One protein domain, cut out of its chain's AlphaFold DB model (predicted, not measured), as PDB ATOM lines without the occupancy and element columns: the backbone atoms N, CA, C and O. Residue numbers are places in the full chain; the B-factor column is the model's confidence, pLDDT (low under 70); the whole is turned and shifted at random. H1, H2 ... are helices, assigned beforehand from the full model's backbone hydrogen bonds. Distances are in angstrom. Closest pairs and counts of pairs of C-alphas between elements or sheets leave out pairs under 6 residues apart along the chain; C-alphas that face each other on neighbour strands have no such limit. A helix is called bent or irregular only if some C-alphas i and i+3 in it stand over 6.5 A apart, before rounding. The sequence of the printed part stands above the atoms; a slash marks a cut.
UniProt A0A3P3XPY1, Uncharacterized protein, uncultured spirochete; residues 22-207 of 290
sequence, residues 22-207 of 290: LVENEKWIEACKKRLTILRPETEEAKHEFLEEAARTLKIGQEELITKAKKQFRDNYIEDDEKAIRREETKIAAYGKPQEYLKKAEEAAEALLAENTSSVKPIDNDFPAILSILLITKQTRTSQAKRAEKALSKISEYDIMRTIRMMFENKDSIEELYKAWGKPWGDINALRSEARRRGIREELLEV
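What this domain is: This is residues 22 to 207 of the 290 residues of an uncharacterized protein of uncultured spirochete (UniProt A0A3P3XPY1). Picture an L of two helical arms: H1 and H6 lie side by side in one, H2 and the bent helix H4 run in the other, and H1 and H2 meet at a corner near their ends. H5 fills the inside of the corner, H3 packs on H4a at the far end of the second arm, and small H7 sits near the start of H1. The printed part has 186 residues with seven named helices, H1 to H7 in chain order, and no named strand: the class is all helix. It is extended, with a radius of gyration of the C-alphas of 24.6 A, and flat, spanning 69 by 50 by 26 A.

How they stand to each other: Start with H1, residues 22 to 58, which kinks by 29 degrees near residue 36. With residues 51 to 55 alone it touches residues 62 to 65 of H2, residues 62 to 93, about perpendicular at 89 degrees; the closest C-alphas, of Ala 55 and Gln 62, are 5.4 A apart. Next is H3, residues 99 to 113, apart from H2. By its hydrogen bonds H4, residues 127 to 152, was assigned as one helix, but it is bent: C-alphas 142 and 145 are 7.5 A apart, and its arms H4a, residues 127 to 142, and H4b, residues 145 to 152, stand at a steep tilt of 58 degrees. H3 touches H4a, closest at C-alphas Ala 109 and Leu 135, 5.5 A. H2 touches H4a with residues 81 to 92 alone, at a shallow tilt of 14 degrees, opposite ways; the closest C-alphas are Ile 85 and Thr 137, 5.5 A. It touches H4b with residues 70 to 78 alone, closest at C-alphas Arg 74 and Ala 148, 5.5 A. H5, residues 157 to 166, touches residues 65 to 73 of H2 alone, closest at C-alphas Ala 69 and Ile 164, 5.5 A. H5 and H6, residues 172 to 197, form a helical hairpin, closest at C-alphas Arg 165 and Ile 174, 6.6 A. H6 touches H1 at a shallow tilt of 24 degrees, opposite ways, closest at C-alphas Ala 46 and Trp 181, 4.8 A. H7, residues 202 to 205, touches residues 29 to 33 of H1 alone, closest at C-alphas Lys 33 and Leu 205, 5.7 A; it only just touches H6, with 3 pairs of C-alphas within 8 A, and only at the corner. Every O i to N i+4 pair is within hydrogen-bond range in H3, H4a, H4b and H5, against 31 of 33 in H1, 25 of 28 in H2 and 21 of 22 in H6; H7 is too short for such a pair.

Where its parts are: Find C-alpha 22 at (-49.015, 1.972, 2.400); H1 runs 51.5 A to C-alpha 58 at (-23.104, 34.296, 33.037). H2 runs 46.7 A, H3 20.9 A, H4a 22.3 A and H6 36.4 A, ending at C-alpha 197 at (-39.732, 13.942, 0.953).

The domain as a whole: The farthest C-alphas, of Val 23 and Glu 100, are 74.3 A apart. The printed part has no cut. The link from H3 to H4, residues 114 to 126, is long; the other links are tight. Mean pLDDT of the printed part is 90.0; residues 22 to 23 and 206 to 207 are under 70.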
ATOM      1  N   LEU A  22     -48.467   1.567   1.103       60.84
ATOM      2  CA  LEU A  22     -49.015   1.972   2.400       60.84
ATOM      3  C   LEU A  22     -48.349   1.197   3.547       60.84
ATOM      4  O   LEU A  22     -48.073   1.781   4.590       60.84
ATOM      5  N   VAL A  23     -48.004  -0.076   3.327       63.00
ATOM      6  CA  VAL A  23     -47.384  -0.946   4.332       63.00
ATOM      7  C   VAL A  23     -45.933  -0.545   4.616       63.00
ATOM      8  O   VAL A  23     -45.500  -0.572   5.770       63.00
ATOM      9  N   GLU A  24     -45.158  -0.162   3.600       73.06
ATOM     10  CA  GLU A  24     -43.785   0.322   3.801       73.06
ATOM     11  C   GLU A  24     -43.762   1.696   4.469       73.06
ATOM     12  O   GLU A  24     -42.955   1.931   5.374       73.06
ATOM     13  N   ASN A  25     -44.692   2.575   4.093       76.31
ATOM     14  CA  ASN A  25     -44.854   3.873   4.739       76.31
ATOM     15  C   ASN A  25     -45.297   3.727   6.201       76.31
ATOM     16  O   ASN A  25     -44.738   4.399   7.064       76.31
ATOM     17  N   GLU A  26     -46.221   2.817   6.515       77.31
ATOM     18  CA  GLU A  26     -46.620   2.507   7.894       77.31
ATOM     19  C   GLU A  26     -45.447   1.974   8.727       77.31
ATOM     20  O   GLU A  26     -45.187   2.474   9.823       77.31
ATOM     21  N   LYS A  27     -44.674   1.015   8.197       82.69
ATOM     22  CA  LYS A  27     -43.474   0.492   8.878       82.69
ATOM     23  C   LYS A  27     -42.434   1.582   9.121       82.69
ATOM     24  O   LYS A  27     -41.837   1.629  10.197       82.69
ATOM     25  N   TRP A  28     -42.220   2.458   8.140       86.75
ATOM     26  CA  TRP A  28     -41.294   3.579   8.260       86.75
ATOM     27  C   TRP A  28     -41.768   4.598   9.302       86.75
ATOM     28  O   TRP A  28     -40.970   5.023  10.138       86.75
ATOM     29  N   ILE A  29     -43.063   4.939   9.316       84.94
ATOM     30  CA  ILE A  29     -43.673   5.823  10.321       84.94
ATOM     31  C   ILE A  29     -43.481   5.245  11.725       84.94
ATOM     32  O   ILE A  29     -43.025   5.957  12.618       84.94
ATOM     33  N   GLU A  30     -43.761   3.958  11.929       85.38
ATOM     34  CA  GLU A  30     -43.597   3.310  13.235       85.38
ATOM     35  C   GLU A  30     -42.128   3.233  13.678       85.38
ATOM     36  O   GLU A  30     -41.815   3.465  14.849       85.38
ATOM     37  N   ALA A  31     -41.197   2.977  12.755       87.00
ATOM     38  CA  ALA A  31     -39.765   3.045  13.042       87.00
ATOM     39  C   ALA A  31     -39.331   4.470  13.436       87.00
ATOM     40  O   ALA A  31     -38.599   4.651  14.414       87.00
ATOM     41  N   CYS A  32     -39.834   5.486  12.731       86.69
ATOM     42  CA  CYS A  32     -39.581   6.888  13.052       86.69
ATOM     43  C   CYS A  32     -40.151   7.272  14.415       86.69
ATOM     44  O   CYS A  32     -39.444   7.898  15.199       86.69
ATOM     45  N   LYS A  33     -41.381   6.857  14.742       87.69
ATOM     46  CA  LYS A  33     -41.979   7.079  16.067       87.69
ATOM     47  C   LYS A  33     -41.109   6.489  17.169       87.69
ATOM     48  O   LYS A  33     -40.754   7.210  18.093       87.69
ATOM     49  N   LYS A  34     -40.685   5.224  17.049       88.44
ATOM     50  CA  LYS A  34     -39.788   4.583  18.031       88.44
ATOM     51  C   LYS A  34     -38.509   5.387  18.249       88.44
ATOM     52  O   LYS A  34     -38.097   5.583  19.388       88.44
ATOM     53  N   ARG A  35     -37.905   5.882  17.167       88.25
ATOM     54  CA  ARG A  35     -36.688   6.695  17.243       88.25
ATOM     55  C   ARG A  35     -36.950   8.067  17.866       88.25
ATOM     56  O   ARG A  35     -36.177   8.504  18.708       88.25
ATOM     57  N   LEU A  36     -38.061   8.717  17.526       88.19
ATOM     58  CA  LEU A  36     -38.473   9.986  18.128       88.19
ATOM     59  C   LEU A  36     -38.785   9.856  19.626       88.19
ATOM     60  O   LEU A  36     -38.525  10.802  20.363       88.19
ATOM     61  N   THR A  37     -39.283   8.707  20.090       88.31
ATOM     62  CA  THR A  37     -39.491   8.431  21.523       88.31
ATOM     63  C   THR A  37     -38.183   8.446  22.316       88.31
ATOM     64  O   THR A  37     -38.206   8.772  23.497       88.31
ATOM     65  N   ILE A  38     -37.054   8.124  21.677       89.81
ATOM     66  CA  ILE A  38     -35.717   8.153  22.288       89.81
ATOM     67  C   ILE A  38     -35.097   9.547  22.138       89.81
ATOM     68  O   ILE A  38     -34.711  10.169  23.122       89.81
ATOM     69  N   LEU A  39     -35.083  10.082  20.912       88.69
ATOM     70  CA  LEU A  39     -34.398  11.340  20.599       88.69
ATOM     71  C   LEU A  39     -35.020  12.562  21.285       88.69
ATOM     72  O   LEU A  39     -34.308  13.520  21.580       88.69
ATOM     73  N   ARG A  40     -36.345  12.585  21.501       88.81
ATOM     74  CA  ARG A  40     -37.019  13.745  22.113       88.81
ATOM     75  C   ARG A  40     -36.576  13.963  23.569       88.81
ATOM     76  O   ARG A  40     -36.124  15.072  23.843       88.81
ATOM     77  N   PRO A  41     -36.652  12.963  24.474       91.25
ATOM     78  CA  PRO A  41     -36.079  13.083  25.814       91.25
ATOM     79  C   PRO A  41     -34.599  13.478  25.804       91.25
ATOM     80  O   PRO A  41     -34.244  14.436  26.478       91.25
ATOM     81  N   GLU A  42     -33.771  12.817  24.985       92.06
ATOM     82  CA  GLU A  42     -32.334  13.128  24.881       92.06
ATOM     83  C   GLU A  42     -32.086  14.588  24.469       92.06
ATOM     84  O   GLU A  42     -31.204  15.254  25.006       92.06
ATOM     85  N   THR A  43     -32.882  15.110  23.529       92.44
ATOM     86  CA  THR A  43     -32.771  16.505  23.085       92.44
ATOM     87  C   THR A  43     -33.163  17.484  24.189       92.44
ATOM     88  O   THR A  43     -32.485  18.495  24.358       92.44
ATOM     89  N   GLU A  44     -34.244  17.220  24.933       93.31
ATOM     90  CA  GLU A  44     -34.684  18.108  26.020       93.31
ATOM     91  C   GLU A  44     -33.728  18.073  27.220       93.31
ATOM     92  O   GLU A  44     -33.444  19.122  27.796       93.31
ATOM     93  N   GLU A  45     -33.176  16.908  27.562       94.44
ATOM     94  CA  GLU A  45     -32.167  16.774  28.619       94.44
ATOM     95  C   GLU A  45     -30.885  17.532  28.249       94.44
ATOM     96  O   GLU A  45     -30.468  18.435  28.975       94.44
ATOM     97  N   ALA A  46     -30.331  17.284  27.058       93.62
ATOM     98  CA  ALA A  46     -29.134  17.980  26.586       93.62
ATOM     99  C   ALA A  46     -29.351  19.499  26.447       93.62
ATOM    100  O   ALA A  46     -28.451  20.302  26.710       93.62
ATOM    101  N   LYS A  47     -30.562  19.921  26.060       95.69
ATOM    102  CA  LYS A  47     -30.957  21.334  26.034       95.69
ATOM    103  C   LYS A  47     -30.937  21.944  27.429       95.69
ATOM    104  O   LYS A  47     -30.433  23.056  27.591       95.69
ATOM    105  N   HIS A  48     -31.510  21.251  28.411       95.56
ATOM    106  CA  HIS A  48     -31.541  21.722  29.790       95.56
ATOM    107  C   HIS A  48     -30.120  21.903  30.331       95.56
ATOM    108  O   HIS A  48     -29.802  22.984  30.825       95.56
ATOM    109  N   GLU A  49     -29.253  20.902  30.162       96.12
ATOM    110  CA  GLU A  49     -27.850  20.963  30.587       96.12
ATOM    111  C   GLU A  49     -27.095  22.126  29.932       96.12
ATOM    112  O   GLU A  49     -26.436  22.913  30.615       96.12
ATOM    113  N   PHE A  50     -27.240  22.299  28.612       96.56
ATOM    114  CA  PHE A  50     -26.634  23.413  27.883       96.56
ATOM    115  C   PHE A  50     -27.086  24.778  28.422       96.56
ATOM    116  O   PHE A  50     -26.259  25.661  28.673       96.56
ATOM    117  N   LEU A  51     -28.396  24.967  28.608       96.25
ATOM    118  CA  LEU A  51     -28.954  26.228  29.094       96.25
ATOM    119  C   LEU A  51     -28.575  26.502  30.549       96.25
ATOM    120  O   LEU A  51     -28.302  27.652  30.893       96.25
ATOM    121  N   GLU A  52     -28.560  25.478  31.400       96.00
ATOM    122  CA  GLU A  52     -28.141  25.584  32.796       96.00
ATOM    123  C   GLU A  52     -26.669  25.989  32.902       96.00
ATOM    124  O   GLU A  52     -26.354  26.960  33.594       96.00
ATOM    125  N   GLU A  53     -25.778  25.328  32.157       95.25
ATOM    126  CA  GLU A  53     -24.351  25.652  32.150       95.25
ATOM    127  C   GLU A  53     -24.091  27.075  31.645       95.25
ATOM    128  O   GLU A  53     -23.343  27.845  32.261       95.25
ATOM    129  N   ALA A  54     -24.736  27.455  30.540       95.44
ATOM    130  CA  ALA A  54     -24.629  28.790  29.963       95.44
ATOM    131  C   ALA A  54     -25.142  29.869  30.935       95.44
ATOM    132  O   ALA A  54     -24.467  30.877  31.177       95.44
ATOM    133  N   ALA A  55     -26.309  29.651  31.543       95.62
ATOM    134  CA  ALA A  55     -26.909  30.575  32.501       95.62
ATOM    135  C   ALA A  55     -26.033  30.728  33.755       95.62
ATOM    136  O   ALA A  55     -25.718  31.850  34.166       95.62
ATOM    137  N   ARG A  56     -25.544  29.607  34.302       95.19
ATOM    138  CA  ARG A  56     -24.608  29.562  35.433       95.19
ATOM    139  C   ARG A  56     -23.327  30.328  35.136       95.19
ATOM    140  O   ARG A  56     -22.866  31.114  35.963       95.19
ATOM    141  N   THR A  57     -22.782  30.146  33.939       93.50
ATOM    142  CA  THR A  57     -21.549  30.799  33.502       93.50
ATOM    143  C   THR A  57     -21.671  32.325  33.463       93.50
ATOM    144  O   THR A  57     -20.726  33.025  33.834       93.50
ATOM    145  N   LEU A  58     -22.825  32.853  33.043       92.81
ATOM    146  CA  LEU A  58     -23.104  34.296  33.037       92.81
ATOM    147  C   LEU A  58     -23.701  34.811  34.351       92.81
ATOM    148  O   LEU A  58     -23.885  36.020  34.483       92.81
ATOM    149  N   LYS A  59     -23.974  33.928  35.321       95.31
ATOM    150  CA  LYS A  59     -24.644  34.242  36.594       95.31
ATOM    151  C   LYS A  59     -26.007  34.920  36.394       95.31
ATOM    152  O   LYS A  59     -26.330  35.885  37.083       95.31
ATOM    153  N   ILE A  60     -26.791  34.417  35.444       95.50
ATOM    154  CA  ILE A  60     -28.139  34.906  35.119       95.50
ATOM    155  C   ILE A  60     -29.138  33.749  35.076       95.50
ATOM    156  O   ILE A  60     -28.743  32.586  35.082       95.50
ATOM    157  N   GLY A  61     -30.434  34.056  35.019       95.31
ATOM    158  CA  GLY A  61     -31.470  33.047  34.775       95.31
ATOM    159  C   GLY A  61     -31.533  32.603  33.307       95.31
ATOM    160  O   GLY A  61     -31.156  33.358  32.409       95.31
ATOM    161  N   GLN A  62     -32.069  31.406  33.044       93.50
ATOM    162  CA  GLN A  62     -32.246  30.885  31.676       93.50
ATOM    163  C   GLN A  62     -33.158  31.783  30.815       93.50
ATOM    164  O   GLN A  62     -32.874  32.012  29.640       93.50
ATOM    165  N   GLU A  63     -34.218  32.362  31.387       93.75
ATOM    166  CA  GLU A  63     -35.093  33.305  30.668       93.75
ATOM    167  C   GLU A  63     -34.348  34.581  30.239       93.75
ATOM    168  O   GLU A  63     -34.511  35.076  29.116       93.75
ATOM    169  N   GLU A  64     -33.482  35.099  31.115       95.81
ATOM    170  CA  GLU A  64     -32.641  36.256  30.814       95.81
ATOM    171  C   GLU A  64     -31.595  35.907  29.747       95.81
ATOM    172  O   GLU A  64     -31.371  36.696  28.827       95.81
ATOM    173  N   LEU A  65     -31.003  34.709  29.816       95.38
ATOM    174  CA  LEU A  65     -30.079  34.196  28.804       95.38
ATOM    175  C   LEU A  65     -30.734  34.154  27.419       95.38
ATOM    176  O   LEU A  65     -30.175  34.693  26.464       95.38
ATOM    177  N   ILE A  66     -31.936  33.580  27.306       95.19
ATOM    178  CA  ILE A  66     -32.679  33.505  26.039       95.19
ATOM    179  C   ILE A  66     -33.006  34.911  25.522       95.19
ATOM    180  O   ILE A  66     -32.898  35.177  24.324       95.19
ATOM    181  N   THR A  67     -33.374  35.834  26.413       95.88
ATOM    182  CA  THR A  67     -33.649  37.231  26.047       95.88
ATOM    183  C   THR A  67     -32.398  37.922  25.503       95.88
ATOM    184  O   THR A  67     -32.460  38.578  24.459       95.88
ATOM    185  N   LYS A  68     -31.243  37.732  26.152       96.62
ATOM    186  CA  LYS A  68     -29.953  38.246  25.673       96.62
ATOM    187  C   LYS A  68     -29.559  37.633  24.335       96.62
ATOM    188  O   LYS A  68     -29.157  38.374  23.447       96.62
ATOM    189  N   ALA A  69     -29.745  36.329  24.154       96.12
ATOM    190  CA  ALA A  69     -29.455  35.654  22.895       96.12
ATOM    191  C   ALA A  69     -30.320  36.183  21.744       96.12
ATOM    192  O   ALA A  69     -29.809  36.484  20.672       96.12
ATOM    193  N   LYS A  70     -31.624  36.383  21.969       96.19
ATOM    194  CA  LYS A  70     -32.530  36.993  20.979       96.19
ATOM    195  C   LYS A  70     -32.100  38.405  20.589       96.19
ATOM    196  O   LYS A  70     -32.110  38.748  19.407       96.19
ATOM    197  N   LYS A  71     -31.693  39.213  21.571       95.56
ATOM    198  CA  LYS A  71     -31.155  40.551  21.318       95.56
ATOM    199  C   LYS A  71     -29.853  40.481  20.514       95.56
ATOM    200  O   LYS A  71     -29.749  41.145  19.491       95.56
ATOM    201  N   GLN A  72     -28.913  39.628  20.916       95.19
ATOM    202  CA  GLN A  72     -27.646  39.436  20.209       95.19
ATOM    203  C   GLN A  72     -27.864  38.962  18.767       95.19
ATOM    204  O   GLN A  72     -27.209  39.451  17.859       95.19
ATOM    205  N   PHE A  73     -28.809  38.050  18.531       94.44
ATOM    206  CA  PHE A  73     -29.157  37.582  17.188       94.44
ATOM    207  C   PHE A  73     -29.608  38.738  16.286       94.44
ATOM    208  O   PHE A  73     -29.142  38.873  15.153       94.44
ATOM    209  N   ARG A  74     -30.494  39.594  16.803       94.62
ATOM    210  CA  ARG A  74     -30.967  40.794  16.106       94.62
ATOM    211  C   ARG A  74     -29.825  41.771  15.833       94.62
ATOM    212  O   ARG A  74     -29.726  42.286  14.724       94.62
ATOM    213  N   ASP A  75     -28.985  42.024  16.830       93.94
ATOM    214  CA  ASP A  75     -27.889  42.985  16.720       93.94
ATOM    215  C   ASP A  75     -26.809  42.477  15.741       93.94
ATOM    216  O   ASP A  75     -26.352  43.244  14.897       93.94
ATOM    217  N   ASN A  76     -26.513  41.172  15.730       91.62
ATOM    218  CA  ASN A  76     -25.634  40.539  14.738       91.62
ATOM    219  C   ASN A  76     -26.177  40.695  13.306       91.62
ATOM    220  O   ASN A  76     -25.415  40.979  12.387       91.62
ATOM    221  N   TYR A  77     -27.492  40.546  13.108       89.19
ATOM    222  CA  TYR A  77     -28.120  40.751  11.795       89.19
ATOM    223  C   TYR A  77     -27.896  42.182  11.279       89.19
ATOM    224  O   TYR A  77     -27.590  42.395  10.106       89.19
ATOM    225  N   ILE A  78     -28.032  43.169  12.169       93.00
ATOM    226  CA  ILE A  78     -27.779  44.581  11.861       93.00
ATOM    227  C   ILE A  78     -26.295  44.787  11.540       93.00
ATOM    228  O   ILE A  78     -25.970  45.412  10.533       93.00
ATOM    229  N   GLU A  79     -25.393  44.227  12.343       93.25
ATOM    230  CA  GLU A  79     -23.949  44.356  12.136       93.25
ATOM    231  C   GLU A  79     -23.486  43.754  10.795       93.25
ATOM    232  O   GLU A  79     -22.652  44.342  10.103       93.25
ATOM    233  N   ASP A  80     -24.045  42.613  10.388       90.75
ATOM    234  CA  ASP A  80     -23.737  41.981   9.101       90.75
ATOM    235  C   ASP A  80     -24.202  42.836   7.913       90.75
ATOM    236  O   ASP A  80     -23.455  43.019   6.946       90.75
ATOM    237  N   ASP A  81     -25.396  43.426   8.008       91.88
ATOM    238  CA  ASP A  81     -25.893  44.398   7.032       91.88
ATOM    239  C   ASP A  81     -24.976  45.638   6.966       91.88
ATOM    240  O   ASP A  81     -24.637  46.102   5.876       91.88
ATOM    241  N   GLU A  82     -24.513  46.160   8.109       93.81
ATOM    242  CA  GLU A  82     -23.568  47.284   8.138       93.81
ATOM    243  C   GLU A  82     -22.227  46.931   7.489       93.81
ATOM    244  O   GLU A  82     -21.673  47.732   6.732       93.81
ATOM    245  N   LYS A  83     -21.700  45.731   7.751       94.06
ATOM    246  CA  LYS A  83     -20.475  45.235   7.109       94.06
ATOM    247  C   LYS A  83     -20.653  45.137   5.596       94.06
ATOM    248  O   LYS A  83     -19.747  45.531   4.860       94.06
ATOM    249  N   ALA A  84     -21.797  44.643   5.124       91.25
ATOM    250  CA  ALA A  84     -22.111  44.585   3.700       91.25
ATOM    251  C   ALA A  84     -22.187  45.990   3.082       91.25
ATOM    252  O   ALA A  84     -21.533  46.246   2.073       91.25
ATOM    253  N   ILE A  85     -22.888  46.923   3.732       93.62
ATOM    254  CA  ILE A  85     -22.979  48.324   3.300       93.62
ATOM    255  C   ILE A  85     -21.588  48.953   3.176       93.62
ATOM    256  O   ILE A  85     -21.262  49.496   2.124       93.62
ATOM    257  N   ARG A  86     -20.733  48.829   4.202       94.00
ATOM    258  CA  ARG A  86     -19.372  49.396   4.178       94.00
ATOM    259  C   ARG A  86     -18.529  48.823   3.036       94.00
ATOM    260  O   ARG A  86     -17.762  49.557   2.411       94.00
ATOM    261  N   ARG A  87     -18.663  47.524   2.737       93.44
ATOM    262  CA  ARG A  87     -17.976  46.884   1.598       93.44
ATOM    263  C   ARG A  87     -18.434  47.467   0.267       93.44
ATOM    264  O   ARG A  87     -17.591  47.751  -0.576       93.44
ATOM    265  N   GLU A  88     -19.738  47.656   0.087       93.38
ATOM    266  CA  GLU A  88     -20.292  48.269  -1.122       93.38
ATOM    267  C   GLU A  88     -19.861  49.736  -1.264       93.38
ATOM    268  O   GLU A  88     -19.384  50.138  -2.321       93.38
ATOM    269  N   GLU A  89     -19.913  50.521  -0.187       92.06
ATOM    270  CA  GLU A  89     -19.471  51.923  -0.187       92.06
ATOM    271  C   GLU A  89     -17.981  52.070  -0.502       92.06
ATOM    272  O   GLU A  89     -17.587  52.979  -1.231       92.06
ATOM    273  N   THR A  90     -17.148  51.134  -0.045       93.88
ATOM    274  CA  THR A  90     -15.715  51.127  -0.372       93.88
ATOM    275  C   THR A  90     -15.475  50.987  -1.881       93.88
ATOM    276  O   THR A  90     -14.501  51.532  -2.398       93.88
ATOM    277  N   LYS A  91     -16.375  50.326  -2.628       93.50
ATOM    278  CA  LYS A  91     -16.259  50.218  -4.094       93.50
ATOM    279  C   LYS A  91     -16.432  51.566  -4.790       93.50
ATOM    280  O   LYS A  91     -15.840  51.762  -5.845       93.50
ATOM    281  N   ILE A  92     -17.190  52.502  -4.209       93.19
ATOM    282  CA  ILE A  92     -17.369  53.850  -4.774       93.19
ATOM    283  C   ILE A  92     -16.021  54.581  -4.838       93.19
ATOM    284  O   ILE A  92     -15.729  55.249  -5.829       93.19
ATOM    285  N   ALA A  93     -15.163  54.399  -3.830       90.25
ATOM    286  CA  ALA A  93     -13.843  55.026  -3.793       90.25
ATOM    287  C   ALA A  93     -12.950  54.610  -4.980       90.25
ATOM    288  O   ALA A  93     -12.153  55.418  -5.455       90.25
ATOM    289  N   ALA A  94     -13.117  53.392  -5.511       92.50
ATOM    290  CA  ALA A  94     -12.336  52.891  -6.644       92.50
ATOM    291  C   ALA A  94     -12.596  53.651  -7.960       92.50
ATOM    292  O   ALA A  94     -11.753  53.620  -8.853       92.50
ATOM    293  N   TYR A  95     -13.722  54.361  -8.075       92.56
ATOM    294  CA  TYR A  95     -14.044  55.165  -9.259       92.56
ATOM    295  C   TYR A  95     -13.341  56.532  -9.283       92.56
ATOM    296  O   TYR A  95     -13.393  57.221 -10.300       92.56
ATOM    297  N   GLY A  96     -12.715  56.961  -8.178       91.94
ATOM    298  CA  GLY A  96     -11.914  58.195  -8.130       91.94
ATOM    299  C   GLY A  96     -12.676  59.482  -8.482       91.94
ATOM    300  O   GLY A  96     -12.076  60.432  -8.984       91.94
ATOM    301  N   LYS A  97     -13.999  59.523  -8.272       95.12
ATOM    302  CA  LYS A  97     -14.849  60.668  -8.635       95.12
ATOM    303  C   LYS A  97     -14.781  61.794  -7.589       95.12
ATOM    304  O   LYS A  97     -14.635  61.513  -6.401       95.12
ATOM    305  N   PRO A  98     -14.922  63.070  -8.003       95.38
ATOM    306  CA  PRO A  98     -14.901  64.204  -7.081       95.38
ATOM    307  C   PRO A  98     -16.157  64.259  -6.197       95.38
ATOM    308  O   PRO A  98     -17.221  63.765  -6.572       95.38
ATOM    309  N   GLN A  99     -16.068  64.941  -5.051       93.56
ATOM    310  CA  GLN A  99     -17.162  65.026  -4.072       93.56
ATOM    311  C   GLN A  99     -18.466  65.590  -4.661       93.56
ATOM    312  O   GLN A  99     -19.549  65.111  -4.334       93.56
ATOM    313  N   GLU A 100     -18.387  66.574  -5.561       94.69
ATOM    314  CA  GLU A 100     -19.568  67.132  -6.238       94.69
ATOM    315  C   GLU A 100     -20.296  66.097  -7.105       94.69
ATOM    316  O   GLU A 100     -21.523  66.112  -7.195       94.69
ATOM    317  N   TYR A 101     -19.550  65.185  -7.732       95.12
ATOM    318  CA  TYR A 101     -20.120  64.093  -8.515       95.12
ATOM    319  C   TYR A 101     -20.843  63.103  -7.598       95.12
ATOM    320  O   TYR A 101     -21.978  62.720  -7.880       95.12
ATOM    321  N   LEU A 102     -20.210  62.726  -6.480       94.25
ATOM    322  CA  LEU A 102     -20.806  61.820  -5.495       94.25
ATOM    323  C   LEU A 102     -22.078  62.416  -4.890       94.25
ATOM    324  O   LEU A 102     -23.084  61.722  -4.792       94.25
ATOM    325  N   LYS A 103     -22.076  63.722  -4.601       94.81
ATOM    326  CA  LYS A 103     -23.257  64.437  -4.111       94.81
ATOM    327  C   LYS A 103     -24.417  64.388  -5.110       94.81
ATOM    328  O   LYS A 103     -25.541  64.092  -4.723       94.81
ATOM    329  N   LYS A 104     -24.151  64.597  -6.406       94.12
ATOM    330  CA  LYS A 104     -25.180  64.458  -7.457       94.12
ATOM    331  C   LYS A 104     -25.725  63.031  -7.547       94.12
ATOM    332  O   LYS A 104     -26.917  62.850  -7.775       94.12
ATOM    333  N   ALA A 105     -24.869  62.022  -7.381       93.88
ATOM    334  CA  ALA A 105     -25.295  60.626  -7.357       93.88
ATOM    335  C   ALA A 105     -26.143  60.303  -6.110       93.88
ATOM    336  O   ALA A 105     -27.127  59.574  -6.215       93.88
ATOM    337  N   GLU A 106     -25.815  60.878  -4.949       93.81
ATOM    338  CA  GLU A 106     -26.617  60.758  -3.725       93.81
ATOM    339  C   GLU A 106     -27.988  61.426  -3.853       93.81
ATOM    340  O   GLU A 106     -28.994  60.790  -3.544       93.81
ATOM    341  N   GLU A 107     -28.044  62.663  -4.354       92.94
ATOM    342  CA  GLU A 107     -29.294  63.396  -4.605       92.94
ATOM    343  C   GLU A 107     -30.185  62.640  -5.605       92.94
ATOM    344  O   GLU A 107     -31.392  62.498  -5.399       92.94
ATOM    345  N   ALA A 108     -29.584  62.086  -6.664       92.25
ATOM    346  CA  ALA A 108     -30.269  61.227  -7.625       92.25
ATOM    347  C   ALA A 108     -30.830  59.953  -6.971       92.25
ATOM    348  O   ALA A 108     -31.975  59.583  -7.233       92.25
ATOM    349  N   ALA A 109     -30.053  59.290  -6.109       93.25
ATOM    350  CA  ALA A 109     -30.509  58.107  -5.383       93.25
ATOM    351  C   ALA A 109     -31.701  58.437  -4.472       93.25
ATOM    352  O   ALA A 109     -32.684  57.702  -4.451       93.25
ATOM    353  N   GLU A 110     -31.645  59.555  -3.747       91.31
ATOM    354  CA  GLU A 110     -32.739  60.006  -2.880       91.31
ATOM    355  C   GLU A 110     -33.998  60.354  -3.670       91.31
ATOM    356  O   GLU A 110     -35.090  59.925  -3.296       91.31
ATOM    357  N   ALA A 111     -33.859  61.057  -4.794       90.50
ATOM    358  CA  ALA A 111     -34.981  61.392  -5.663       90.50
ATOM    359  C   ALA A 111     -35.659  60.148  -6.260       90.50
ATOM    360  O   ALA A 111     -36.885  60.119  -6.378       90.50
ATOM    361  N   LEU A 112     -34.883  59.118  -6.614       90.81
ATOM    362  CA  LEU A 112     -35.413  57.841  -7.101       90.81
ATOM    363  C   LEU A 112     -36.117  57.050  -5.988       90.81
ATOM    364  O   LEU A 112     -37.190  56.499  -6.217       90.81
ATOM    365  N   LEU A 113     -35.548  57.004  -4.779       89.50
ATOM    366  CA  LEU A 113     -36.145  56.281  -3.647       89.50
ATOM    367  C   LEU A 113     -37.398  56.950  -3.088       89.50
ATOM    368  O   LEU A 113     -38.269  56.261  -2.566       89.50
ATOM    369  N   ALA A 114     -37.488  58.272  -3.195       87.25
ATOM    370  CA  ALA A 114     -38.674  59.032  -2.828       87.25
ATOM    371  C   ALA A 114     -39.776  58.990  -3.903       87.25
ATOM    372  O   ALA A 114     -40.786  59.666  -3.742       87.25
ATOM    373  N   GLU A 115     -39.573  58.259  -5.008       83.12
ATOM    374  CA  GLU A 115     -40.469  58.232  -6.177       83.12
ATOM    375  C   GLU A 115     -40.699  59.621  -6.813       83.12
ATOM    376  O   GLU A 115     -41.593  59.805  -7.638       83.12
ATOM    377  N   ASN A 116     -39.850  60.607  -6.496       74.06
ATOM    378  CA  ASN A 116     -39.927  61.969  -7.034       74.06
ATOM    379  C   ASN A 116     -39.527  62.030  -8.515       74.06
ATOM    380  O   ASN A 116     -39.848  62.990  -9.215       74.06
ATOM    381  N   THR A 117     -38.801  61.020  -8.997       72.00
ATOM    382  CA  THR A 117     -38.393  60.874 -10.398       72.00
ATOM    383  C   THR A 117     -38.364  59.396 -10.779       72.00
ATOM    384  O   THR A 117     -38.033  58.552  -9.952       72.00
ATOM    385  N   SER A 118     -38.695  59.069 -12.031       72.62
ATOM    386  CA  SER A 118     -38.665  57.689 -12.548       72.62
ATOM    387  C   SER A 118     -37.345  57.318 -13.231       72.62
ATOM    388  O   SER A 118     -37.078  56.143 -13.469       72.62
ATOM    389  N   SER A 119     -36.521  58.309 -13.581       77.69
ATOM    390  CA  SER A 119     -35.222  58.100 -14.219       77.69
ATOM    391  C   SER A 119     -34.302  59.302 -14.023       77.69
ATOM    392  O   SER A 119     -34.757  60.442 -13.920       77.69
ATOM    393  N   VAL A 120     -32.996  59.038 -14.012       80.69
ATOM    394  CA  VAL A 120     -31.945  60.059 -13.959       80.69
ATOM    395  C   VAL A 120     -31.056  59.873 -15.180       80.69
ATOM    396  O   VAL A 120     -30.611  58.760 -15.461       80.69
ATOM    397  N   LYS A 121     -30.808  60.952 -15.932       83.44
ATOM    398  CA  LYS A 121     -29.881  60.906 -17.069       83.44
ATOM    399  C   LYS A 121     -28.452  60.690 -16.546       83.44
ATOM    400  O   LYS A 121     -28.010  61.499 -15.729       83.44
ATOM    401  N   PRO A 122     -27.732  59.647 -17.001       86.12
ATOM    402  CA  PRO A 122     -26.357  59.411 -16.577       86.12
ATOM    403  C   PRO A 122     -25.448  60.574 -16.971       86.12
ATOM    404  O   PRO A 122     -25.567  61.112 -18.071       86.12
ATOM    405  N   ILE A 123     -24.533  60.942 -16.074       88.50
ATOM    406  CA  ILE A 123     -23.497  61.948 -16.350       88.50
ATOM    407  C   ILE A 123     -22.411  61.348 -17.254       88.50
ATOM    408  O   ILE A 123     -21.940  61.994 -18.185       88.50
ATOM    409  N   ASP A 124     -22.029  60.105 -16.971       92.00
ATOM    410  CA  ASP A 124     -21.041  59.310 -17.696       92.00
ATOM    411  C   ASP A 124     -21.324  57.807 -17.489       92.00
ATOM    412  O   ASP A 124     -22.348  57.429 -16.914       92.00
ATOM    413  N   ASN A 125     -20.415  56.952 -17.963       91.38
ATOM    414  CA  ASN A 125     -20.547  55.494 -17.873       91.38
ATOM    415  C   ASN A 125     -20.406  54.944 -16.444       91.38
ATOM    416  O   ASN A 125     -20.913  53.859 -16.166       91.38
ATOM    417  N   ASP A 126     -19.750  55.677 -15.542       92.88
ATOM    418  CA  ASP A 126     -19.541  55.247 -14.155       92.88
ATOM    419  C   ASP A 126     -20.757  55.581 -13.272       92.88
ATOM    420  O   ASP A 126     -21.012  54.918 -12.261       92.88
ATOM    421  N   PHE A 127     -21.546  56.584 -13.677       94.38
ATOM    422  CA  PHE A 127     -22.672  57.114 -12.904       94.38
ATOM    423  C   PHE A 127     -23.724  56.053 -12.563       94.38
ATOM    424  O   PHE A 127     -24.113  55.980 -11.396       94.38
ATOM    425  N   PRO A 128     -24.170  55.184 -13.495       93.00
ATOM    426  CA  PRO A 128     -25.151  54.149 -13.182       93.00
ATOM    427  C   PRO A 128     -24.657  53.144 -12.136       93.00
ATOM    428  O   PRO A 128     -25.442  52.699 -11.302       93.00
ATOM    429  N   ALA A 129     -23.366  52.798 -12.152       93.75
ATOM    430  CA  ALA A 129     -22.797  51.837 -11.212       93.75
ATOM    431  C   ALA A 129     -22.712  52.424  -9.794       93.75
ATOM    432  O   ALA A 129     -23.151  51.789  -8.835       93.75
ATOM    433  N   ILE A 130     -22.228  53.664  -9.667       95.44
ATOM    434  CA  ILE A 130     -22.186  54.386  -8.384       95.44
ATOM    435  C   ILE A 130     -23.606  54.607  -7.846       95.44
ATOM    436  O   ILE A 130     -23.873  54.345  -6.672       95.44
ATOM    437  N   LEU A 131     -24.538  55.024  -8.708       94.81
ATOM    438  CA  LEU A 131     -25.943  55.211  -8.353       94.81
ATOM    439  C   LEU A 131     -26.585  53.904  -7.865       94.81
ATOM    440  O   LEU A 131     -27.285  53.909  -6.857       94.81
ATOM    441  N   SER A 132     -26.323  52.778  -8.536       94.19
ATOM    442  CA  SER A 132     -26.825  51.462  -8.124       94.19
ATOM    443  C   SER A 132     -26.336  51.069  -6.729       94.19
ATOM    444  O   SER A 132     -27.142  50.637  -5.903       94.19
ATOM    445  N   ILE A 133     -25.049  51.286  -6.434       95.81
ATOM    446  CA  ILE A 133     -24.482  51.034  -5.103       95.81
ATOM    447  C   ILE A 133     -25.197  51.884  -4.042       95.81
ATOM    448  O   ILE A 133     -25.625  51.351  -3.018       95.81
ATOM    449  N   LEU A 134     -25.371  53.187  -4.293       95.69
ATOM    450  CA  LEU A 134     -26.042  54.110  -3.368       95.69
ATOM    451  C   LEU A 134     -27.515  53.749  -3.136       95.69
ATOM    452  O   LEU A 134     -27.995  53.824  -2.004       95.69
ATOM    453  N   LEU A 135     -28.233  53.334  -4.182       94.00
ATOM    454  CA  LEU A 135     -29.618  52.872  -4.069       94.00
ATOM    455  C   LEU A 135     -29.715  51.637  -3.169       94.00
ATOM    456  O   LEU A 135     -30.516  51.626  -2.233       94.00
ATOM    457  N   ILE A 136     -28.871  50.629  -3.411       93.38
ATOM    458  CA  ILE A 136     -28.845  49.394  -2.617       93.38
ATOM    459  C   ILE A 136     -28.513  49.710  -1.157       93.38
ATOM    460  O   ILE A 136     -29.223  49.257  -0.257       93.38
ATOM    461  N   THR A 137     -27.470  50.501  -0.890       95.12
ATOM    462  CA  THR A 137     -27.037  50.782   0.487       95.12
ATOM    463  C   THR A 137     -28.070  51.616   1.246       95.12
ATOM    464  O   THR A 137     -28.377  51.291   2.396       95.12
ATOM    465  N   LYS A 138     -28.684  52.631   0.618       94.12
ATOM    466  CA  LYS A 138     -29.764  53.424   1.232       94.12
ATOM    467  C   LYS A 138     -31.005  52.567   1.511       94.12
ATOM    468  O   LYS A 138     -31.471  52.562   2.647       94.12
ATOM    469  N   GLN A 139     -31.486  51.766   0.553       91.88
ATOM    470  CA  GLN A 139     -32.618  50.847   0.778       91.88
ATOM    471  C   GLN A 139     -32.338  49.831   1.889       91.88
ATOM    472  O   GLN A 139     -33.209  49.532   2.717       91.88
ATOM    473  N   THR A 140     -31.115  49.302   1.922       92.06
ATOM    474  CA  THR A 140     -30.665  48.368   2.956       92.06
ATOM    475  C   THR A 140     -30.751  49.032   4.324       92.06
ATOM    476  O   THR A 140     -31.403  48.468   5.198       92.06
ATOM    477  N   ARG A 141     -30.213  50.251   4.493       92.75
ATOM    478  CA  ARG A 141     -30.304  51.023   5.746       92.75
ATOM    479  C   ARG A 141     -31.747  51.279   6.177       92.75
ATOM    480  O   ARG A 141     -32.092  51.032   7.327       92.75
ATOM    481  N   THR A 142     -32.612  51.719   5.263       91.38
ATOM    482  CA  THR A 142     -34.014  52.033   5.590       91.38
ATOM    483  C   THR A 142     -34.804  50.792   6.016       91.38
ATOM    484  O   THR A 142     -35.699  50.875   6.858       91.38
ATOM    485  N   SER A 143     -34.490  49.624   5.449       90.88
ATOM    486  CA  SER A 143     -35.211  48.373   5.721       90.88
ATOM    487  C   SER A 143     -34.559  47.476   6.779       90.88
ATOM    488  O   SER A 143     -35.209  46.536   7.237       90.88
ATOM    489  N   GLN A 144     -33.318  47.757   7.188       92.62
ATOM    490  CA  GLN A 144     -32.489  46.923   8.069       92.62
ATOM    491  C   GLN A 144     -33.209  46.548   9.366       92.62
ATOM    492  O   GLN A 144     -33.402  45.365   9.637       92.62
ATOM    493  N   ALA A 145     -33.694  47.538  10.126       90.19
ATOM    494  CA  ALA A 145     -34.399  47.280  11.382       90.19
ATOM    495  C   ALA A 145     -35.630  46.384  11.166       90.19
ATOM    496  O   ALA A 145     -35.808  45.387  11.857       90.19
ATOM    497  N   LYS A 146     -36.440  46.668  10.138       91.88
ATOM    498  CA  LYS A 146     -37.626  45.863   9.802       91.88
ATOM    499  C   LYS A 146     -37.260  44.428   9.405       91.88
ATOM    500  O   LYS A 146     -37.995  43.500   9.742       91.88
ATOM    501  N   ARG A 147     -36.154  44.230   8.683       90.00
ATOM    502  CA  ARG A 147     -35.649  42.895   8.330       90.00
ATOM    503  C   ARG A 147     -35.146  42.144   9.560       90.00
ATOM    504  O   ARG A 147     -35.507  40.981   9.706       90.00
ATOM    505  N   ALA A 148     -34.424  42.815  10.456       92.31
ATOM    506  CA  ALA A 148     -33.960  42.239  11.715       92.31
ATOM    507  C   ALA A 148     -35.137  41.797  12.603       92.31
ATOM    508  O   ALA A 148     -35.162  40.655  13.056       92.31
ATOM    509  N   GLU A 149     -36.175  42.630  12.763       91.88
ATOM    510  CA  GLU A 149     -37.390  42.245  13.504       91.88
ATOM    511  C   GLU A 149     -38.128  41.069  12.843       91.88
ATOM    512  O   GLU A 149     -38.631  40.167  13.515       91.88
ATOM    513  N   LYS A 150     -38.182  41.037  11.504       92.25
ATOM    514  CA  LYS A 150     -38.789  39.925  10.758       92.25
ATOM    515  C   LYS A 150     -37.988  38.626  10.890       92.25
ATOM    516  O   LYS A 150     -38.585  37.553  10.865       92.25
ATOM    517  N   ALA A 151     -36.664  38.704  10.988       89.12
ATOM    518  CA  ALA A 151     -35.818  37.550  11.265       89.12
ATOM    519  C   ALA A 151     -36.034  37.066  12.705       89.12
ATOM    520  O   ALA A 151     -36.252  35.878  12.927       89.12
ATOM    521  N   LEU A 152     -36.083  37.995  13.664       91.81
ATOM    522  CA  LEU A 152     -36.319  37.698  15.074       91.81
ATOM    523  C   LEU A 152     -37.683  37.033  15.320       91.81
ATOM    524  O   LEU A 152     -37.778  36.118  16.132       91.81
ATOM    525  N   SER A 153     -38.734  37.430  14.597       90.00
ATOM    526  CA  SER A 153     -40.062  36.806  14.728       90.00
ATOM    527  C   SER A 153     -40.140  35.377  14.181       90.00
ATOM    528  O   SER A 153     -41.083  34.654  14.495       90.00
ATOM    529  N   LYS A 154     -39.152  34.960  13.384       91.12
ATOM    530  CA  LYS A 154     -39.032  33.612  12.812       91.12
ATOM    531  C   LYS A 154     -37.878  32.812  13.415       91.12
ATOM    532  O   LYS A 154     -37.523  31.771  12.866       91.12
ATOM    533  N   ILE A 155     -37.282  33.312  14.497       91.50
ATOM    534  CA  ILE A 155     -36.110  32.702  15.111       91.50
ATOM    535  C   ILE A 155     -36.430  31.272  15.556       91.50
ATOM    536  O   ILE A 155     -37.420  31.029  16.253       91.50
ATOM    537  N   SER A 156     -35.610  30.315  15.129       91.88
ATOM    538  CA  SER A 156     -35.752  28.919  15.535       91.88
ATOM    539  C   SER A 156     -35.057  28.657  16.871       91.88
ATOM    540  O   SER A 156     -34.220  29.439  17.326       91.88
ATOM    541  N   GLU A 157     -35.362  27.520  17.501       91.81
ATOM    542  CA  GLU A 157     -34.607  27.066  18.677       91.81
ATOM    543  C   GLU A 157     -33.112  26.933  18.360       91.81
ATOM    544  O   GLU A 157     -32.275  27.353  19.153       91.81
ATOM    545  N   TYR A 158     -32.773  26.452  17.162       93.19
ATOM    546  CA  TYR A 158     -31.389  26.354  16.720       93.19
ATOM    547  C   TYR A 158     -30.687  27.698  16.640       93.19
ATOM    548  O   TYR A 158     -29.554  27.812  17.101       93.19
ATOM    549  N   ASP A 159     -31.357  28.725  16.124       94.06
ATOM    550  CA  ASP A 159     -30.785  30.069  16.074       94.06
ATOM    551  C   ASP A 159     -30.515  30.608  17.484       94.06
ATOM    552  O   ASP A 159     -29.472  31.220  17.718       94.06
ATOM    553  N   ILE A 160     -31.408  30.330  18.442       94.94
ATOM    554  CA  ILE A 160     -31.225  30.706  19.849       94.94
ATOM    555  C   ILE A 160     -30.024  29.968  20.442       94.94
ATOM    556  O   ILE A 160     -29.110  30.624  20.939       94.94
ATOM    557  N   MET A 161     -29.975  28.635  20.352       95.31
ATOM    558  CA  MET A 161     -28.881  27.839  20.927       95.31
ATOM    559  C   MET A 161     -27.535  28.173  20.287       95.31
ATOM    560  O   MET A 161     -26.541  28.356  20.986       95.31
ATOM    561  N   ARG A 162     -27.505  28.339  18.959       94.81
ATOM    562  CA  ARG A 162     -26.313  28.781  18.230       94.81
ATOM    563  C   ARG A 162     -25.866  30.162  18.694       94.81
ATOM    564  O   ARG A 162     -24.671  30.380  18.870       94.81
ATOM    565  N   THR A 163     -26.799  31.090  18.901       95.31
ATOM    566  CA  THR A 163     -26.465  32.436  19.384       95.31
ATOM    567  C   THR A 163     -25.929  32.403  20.806       95.31
ATOM    568  O   THR A 163     -24.900  33.017  21.058       95.31
ATOM    569  N   ILE A 164     -26.544  31.623  21.701       96.00
ATOM    570  CA  ILE A 164     -26.022  31.383  23.052       96.00
ATOM    571  C   ILE A 164     -24.598  30.837  22.963       96.00
ATOM    572  O   ILE A 164     -23.702  31.410  23.566       96.00
ATOM    573  N   ARG A 165     -24.352  29.804  22.150       95.00
ATOM    574  CA  ARG A 165     -23.012  29.235  21.943       95.00
ATOM    575  C   ARG A 165     -21.998  30.284  21.473       95.00
ATOM    576  O   ARG A 165     -20.889  30.329  21.991       95.00
ATOM    577  N   MET A 166     -22.377  31.165  20.545       93.00
ATOM    578  CA  MET A 166     -21.511  32.263  20.086       93.00
ATOM    579  C   MET A 166     -21.218  33.306  21.176       93.00
ATOM    580  O   MET A 166     -20.196  33.971  21.099       93.00
ATOM    581  N   MET A 167     -22.051  33.442  22.213       93.31
ATOM    582  CA  MET A 167     -21.766  34.351  23.335       93.31
ATOM    583  C   MET A 167     -20.616  33.865  24.236       93.31
ATOM    584  O   MET A 167     -20.122  34.639  25.053       93.31
ATOM    585  N   PHE A 168     -20.187  32.606  24.108       91.88
ATOM    586  CA  PHE A 168     -19.140  31.990  24.928       91.88
ATOM    587  C   PHE A 168     -17.922  31.568  24.104       91.88
ATOM    588  O   PHE A 168     -17.391  30.479  24.328       91.88
ATOM    589  N   GLU A 169     -17.484  32.395  23.146       77.44
ATOM    590  CA  GLU A 169     -16.296  32.105  22.331       77.44
ATOM    591  C   GLU A 169     -15.155  31.509  23.181       77.44
ATOM    592  O   GLU A 169     -14.722  32.099  24.173       77.44
ATOM    593  N   ASN A 170     -14.688  30.318  22.784       72.81
ATOM    594  CA  ASN A 170     -13.609  29.548  23.418       72.81
ATOM    595  C   ASN A 170     -13.921  28.903  24.789       72.81
ATOM    596  O   ASN A 170     -12.999  28.661  25.568       72.81
ATOM    597  N   LYS A 171     -15.189  28.591  25.101       87.44
ATOM    598  CA  LYS A 171     -15.531  27.706  26.232       87.44
ATOM    599  C   LYS A 171     -15.834  26.284  25.785       87.44
ATOM    600  O   LYS A 171     -16.945  25.998  25.343       87.44
ATOM    601  N   ASP A 172     -14.871  25.395  26.001       87.81
ATOM    602  CA  ASP A 172     -14.967  23.982  25.621       87.81
ATOM    603  C   ASP A 172     -16.192  23.287  26.233       87.81
ATOM    604  O   ASP A 172     -16.909  22.591  25.521       87.81
ATOM    605  N   SER A 173     -16.522  23.564  27.502       89.88
ATOM    606  CA  SER A 173     -17.702  22.974  28.157       89.88
ATOM    607  C   SER A 173     -19.024  23.355  27.479       89.88
ATOM    608  O   SER A 173     -19.913  22.523  27.326       89.88
ATOM    609  N   ILE A 174     -19.156  24.605  27.029       93.56
ATOM    610  CA  ILE A 174     -20.346  25.081  26.313       93.56
ATOM    611  C   ILE A 174     -20.390  24.493  24.900       93.56
ATOM    612  O   ILE A 174     -21.465  24.149  24.411       93.56
ATOM    613  N   GLU A 175     -19.238  24.362  24.243       94.50
ATOM    614  CA  GLU A 175     -19.135  23.760  22.913       94.50
ATOM    615  C   GLU A 175     -19.506  22.269  22.928       94.50
ATOM    616  O   GLU A 175     -20.213  21.800  22.034       94.50
ATOM    617  N   GLU A 176     -19.065  21.523  23.940       94.81
ATOM    618  CA  GLU A 176     -19.414  20.113  24.125       94.81
ATOM    619  C   GLU A 176     -20.912  19.927  24.368       94.81
ATOM    620  O   GLU A 176     -21.550  19.145  23.661       94.81
ATOM    621  N   LEU A 177     -21.501  20.704  25.284       96.00
ATOM    622  CA  LEU A 177     -22.940  20.661  25.558       96.00
ATOM    623  C   LEU A 177     -23.774  21.089  24.342       96.00
ATOM    624  O   LEU A 177     -24.796  20.476  24.036       96.00
ATOM    625  N   TYR A 178     -23.313  22.088  23.584       96.06
ATOM    626  CA  TYR A 178     -23.961  22.484  22.335       96.06
ATOM    627  C   TYR A 178     -23.959  21.350  21.301       96.06
ATOM    628  O   TYR A 178     -24.974  21.119  20.641       96.06
ATOM    629  N   LYS A 179     -22.850  20.612  21.160       94.75
ATOM    630  CA  LYS A 179     -22.771  19.438  20.273       94.75
ATOM    631  C   LYS A 179     -23.653  18.290  20.763       94.75
ATOM    632  O   LYS A 179     -24.302  17.646  19.937       94.75
ATOM    633  N   ALA A 180     -23.689  18.058  22.075       95.06
ATOM    634  CA  ALA A 180     -24.531  17.044  22.702       95.06
ATOM    635  C   ALA A 180     -26.019  17.309  22.439       95.06
ATOM    636  O   ALA A 180     -26.736  16.385  22.076       95.06
ATOM    637  N   TRP A 181     -26.454  18.571  22.506       96.12
ATOM    638  CA  TRP A 181     -27.805  18.988  22.116       96.12
ATOM    639  C   TRP A 181     -28.034  18.943  20.594       96.12
ATOM    640  O   TRP A 181     -29.069  18.477  20.114       96.12
ATOM    641  N   GLY A 182     -27.060  19.411  19.810       93.00
ATOM    642  CA  GLY A 182     -27.195  19.568  18.362       93.00
ATOM    643  C   GLY A 182     -27.339  18.248  17.603       93.00
ATOM    644  O   GLY A 182     -28.002  18.214  16.565       93.00
ATOM    645  N   LYS A 183     -26.759  17.157  18.114       93.88
ATOM    646  CA  LYS A 183     -26.835  15.827  17.494       93.88
ATOM    647  C   LYS A 183     -28.267  15.254  17.470       93.88
ATOM    648  O   LYS A 183     -28.775  15.047  16.368       93.88
ATOM    649  N   PRO A 184     -28.953  15.029  18.607       91.75
ATOM    650  CA  PRO A 184     -30.311  14.493  18.595       91.75
ATOM    651  C   PRO A 184     -31.311  15.481  17.970       91.75
ATOM    652  O   PRO A 184     -32.203  15.057  17.235       91.75
ATOM    653  N   TRP A 185     -31.107  16.798  18.125       92.12
ATOM    654  CA  TRP A 185     -31.897  17.813  17.416       92.12
ATOM    655  C   TRP A 185     -31.767  17.692  15.886       92.12
ATOM    656  O   TRP A 185     -32.761  17.757  15.154       92.12
ATOM    657  N   GLY A 186     -30.544  17.484  15.390       90.06
ATOM    658  CA  GLY A 186     -30.254  17.247  13.977       90.06
ATOM    659  C   GLY A 186     -30.913  15.970  13.458       90.06
ATOM    660  O   GLY A 186     -31.574  16.007  12.418       90.06
ATOM    661  N   ASP A 187     -30.819  14.876  14.214       90.25
ATOM    662  CA  ASP A 187     -31.446  13.594  13.878       90.25
ATOM    663  C   ASP A 187     -32.980  13.710  13.800       90.25
ATOM    664  O   ASP A 187     -33.596  13.202  12.859       90.25
ATOM    665  N   ILE A 188     -33.617  14.444  14.723       89.62
ATOM    666  CA  ILE A 188     -35.062  14.728  14.672       89.62
ATOM    667  C   ILE A 188     -35.426  15.475  13.382       89.62
ATOM    668  O   ILE A 188     -36.415  15.143  12.721       89.62
ATOM    669  N   ASN A 189     -34.643  16.482  12.994       87.81
ATOM    670  CA  ASN A 189     -34.920  17.254  11.782       87.81
ATOM    671  C   ASN A 189     -34.618  16.487  10.492       87.81
ATOM    672  O   ASN A 189     -35.291  16.719   9.483       87.81
ATOM    673  N   ALA A 190     -33.669  15.551  10.517       89.00
ATOM    674  CA  ALA A 190     -33.440  14.621   9.417       89.00
ATOM    675  C   ALA A 190     -34.675  13.734   9.192       89.00
ATOM    676  O   ALA A 190     -35.160  13.643   8.063       89.00
ATOM    677  N   LEU A 191     -35.258  13.183  10.265       88.12
ATOM    678  CA  LEU A 191     -36.499  12.397  10.194       88.12
ATOM    679  C   LEU A 191     -37.676  13.219   9.646       88.12
ATOM    680  O   LEU A 191     -38.408  12.746   8.777       88.12
ATOM    681  N   ARG A 192     -37.836  14.472  10.092       86.25
ATOM    682  CA  ARG A 192     -38.870  15.386   9.564       86.25
ATOM    683  C   ARG A 192     -38.676  15.692   8.080       86.25
ATOM    684  O   ARG A 192     -39.634  15.688   7.312       86.25
ATOM    685  N   SER A 193     -37.436  15.946   7.669       85.44
ATOM    686  CA  SER A 193     -37.107  16.234   6.271       85.44
ATOM    687  C   SER A 193     -37.396  15.035   5.371       85.44
ATOM    688  O   SER A 193     -37.955  15.196   4.287       85.44
ATOM    689  N   GLU A 194     -37.068  13.832   5.838       85.75
ATOM    690  CA  GLU A 194     -37.332  12.589   5.120       85.75
ATOM    691  C   GLU A 194     -38.835  12.283   5.028       85.75
ATOM    692  O   GLU A 194     -39.322  11.922   3.958       85.75
ATOM    693  N   ALA A 195     -39.610  12.538   6.088       82.19
ATOM    694  CA  ALA A 195     -41.071  12.434   6.033       82.19
ATOM    695  C   ALA A 195     -41.664  13.343   4.958       82.19
ATOM    696  O   ALA A 195     -42.497  12.918   4.159       82.19
ATOM    697  N   ARG A 196     -41.173  14.585   4.895       81.56
ATOM    698  CA  ARG A 196     -41.618  15.572   3.914       81.56
ATOM    699  C   ARG A 196     -41.288  15.135   2.483       81.56
ATOM    700  O   ARG A 196     -42.133  15.286   1.606       81.56
ATOM    701  N   ARG A 197     -40.107  14.542   2.252       82.75
ATOM    702  CA  ARG A 197     -39.732  13.942   0.953       82.75
ATOM    703  C   ARG A 197     -40.648  12.787   0.555       82.75
ATOM    704  O   ARG A 197     -40.975  12.655  -0.617       82.75
ATOM    705  N   ARG A 198     -41.091  11.993   1.531       81.25
ATOM    706  CA  ARG A 198     -42.014  10.864   1.341       81.25
ATOM    707  C   ARG A 198     -43.488  11.276   1.237       81.25
ATOM    708  O   ARG A 198     -44.346  10.413   1.092       81.25
ATOM    709  N   GLY A 199     -43.811  12.570   1.339       80.56
ATOM    710  CA  GLY A 199     -45.197  13.055   1.361       80.56
ATOM    711  C   GLY A 199     -45.972  12.679   2.633       80.56
ATOM    712  O   GLY A 199     -47.198  12.783   2.666       80.56
ATOM    713  N   ILE A 200     -45.273  12.249   3.685       78.62
ATOM    714  CA  ILE A 200     -45.850  11.869   4.974       78.62
ATOM    715  C   ILE A 200     -46.029  13.136   5.813       78.62
ATOM    716  O   ILE A 200     -45.092  13.915   6.001       78.62
ATOM    717  N   ARG A 201     -47.242  13.350   6.332       75.44
ATOM    718  CA  ARG A 201     -47.530  14.488   7.217       75.44
ATOM    719  C   ARG A 201     -46.752  14.351   8.522       75.44
ATOM    720  O   ARG A 201     -46.763  13.284   9.128       75.44
ATOM    721  N   GLU A 202     -46.132  15.438   8.981       74.69
ATOM    722  CA  GLU A 202     -45.362  15.458  10.238       74.69
ATOM    723  C   GLU A 202     -46.217  15.045  11.452       74.69
ATOM    724  O   GLU A 202     -45.711  14.385  12.354       74.69
ATOM    725  N   GLU A 203     -47.520  15.330  11.418       77.19
ATOM    726  CA  GLU A 203     -48.531  14.898  12.399       77.19
ATOM    727  C   GLU A 203     -48.532  13.373  12.610       77.19
ATOM    728  O   GLU A 203     -48.740  12.886  13.715       77.19
ATOM    729  N   LEU A 204     -48.243  12.589  11.563       73.62
ATOM    730  CA  LEU A 204     -48.180  11.125  11.645       73.62
ATOM    731  C   LEU A 204     -46.921  10.634  12.366       73.62
ATOM    732  O   LEU A 204     -46.885   9.500  12.843       73.62
ATOM    733  N   LEU A 205     -45.896  11.482  12.448       74.19
ATOM    734  CA  LEU A 205     -44.685  11.251  13.229       74.19
ATOM    735  C   LEU A 205     -44.797  11.789  14.654       74.19
ATOM    736  O   LEU A 205     -43.858  11.636  15.442       74.19
ATOM    737  N   GLU A 206     -45.910  12.433  15.010       66.94
ATOM    738  CA  GLU A 206     -46.130  12.844  16.382       66.94
ATOM    739  C   GLU A 206     -46.271  11.608  17.259       66.94
ATOM    740  O   GLU A 206     -47.304  10.950  17.348       66.94
ATOM    741  N   VAL A 207     -45.192  11.314  17.974       58.06
ATOM    742  CA  VAL A 207     -45.303  10.604  19.234       58.06
ATOM    743  C   VAL A 207     -46.024  11.582  20.151       58.06
ATOM    744  O   VAL A 207     -45.409  12.526  20.660       58.06
TER     745      VAL A 207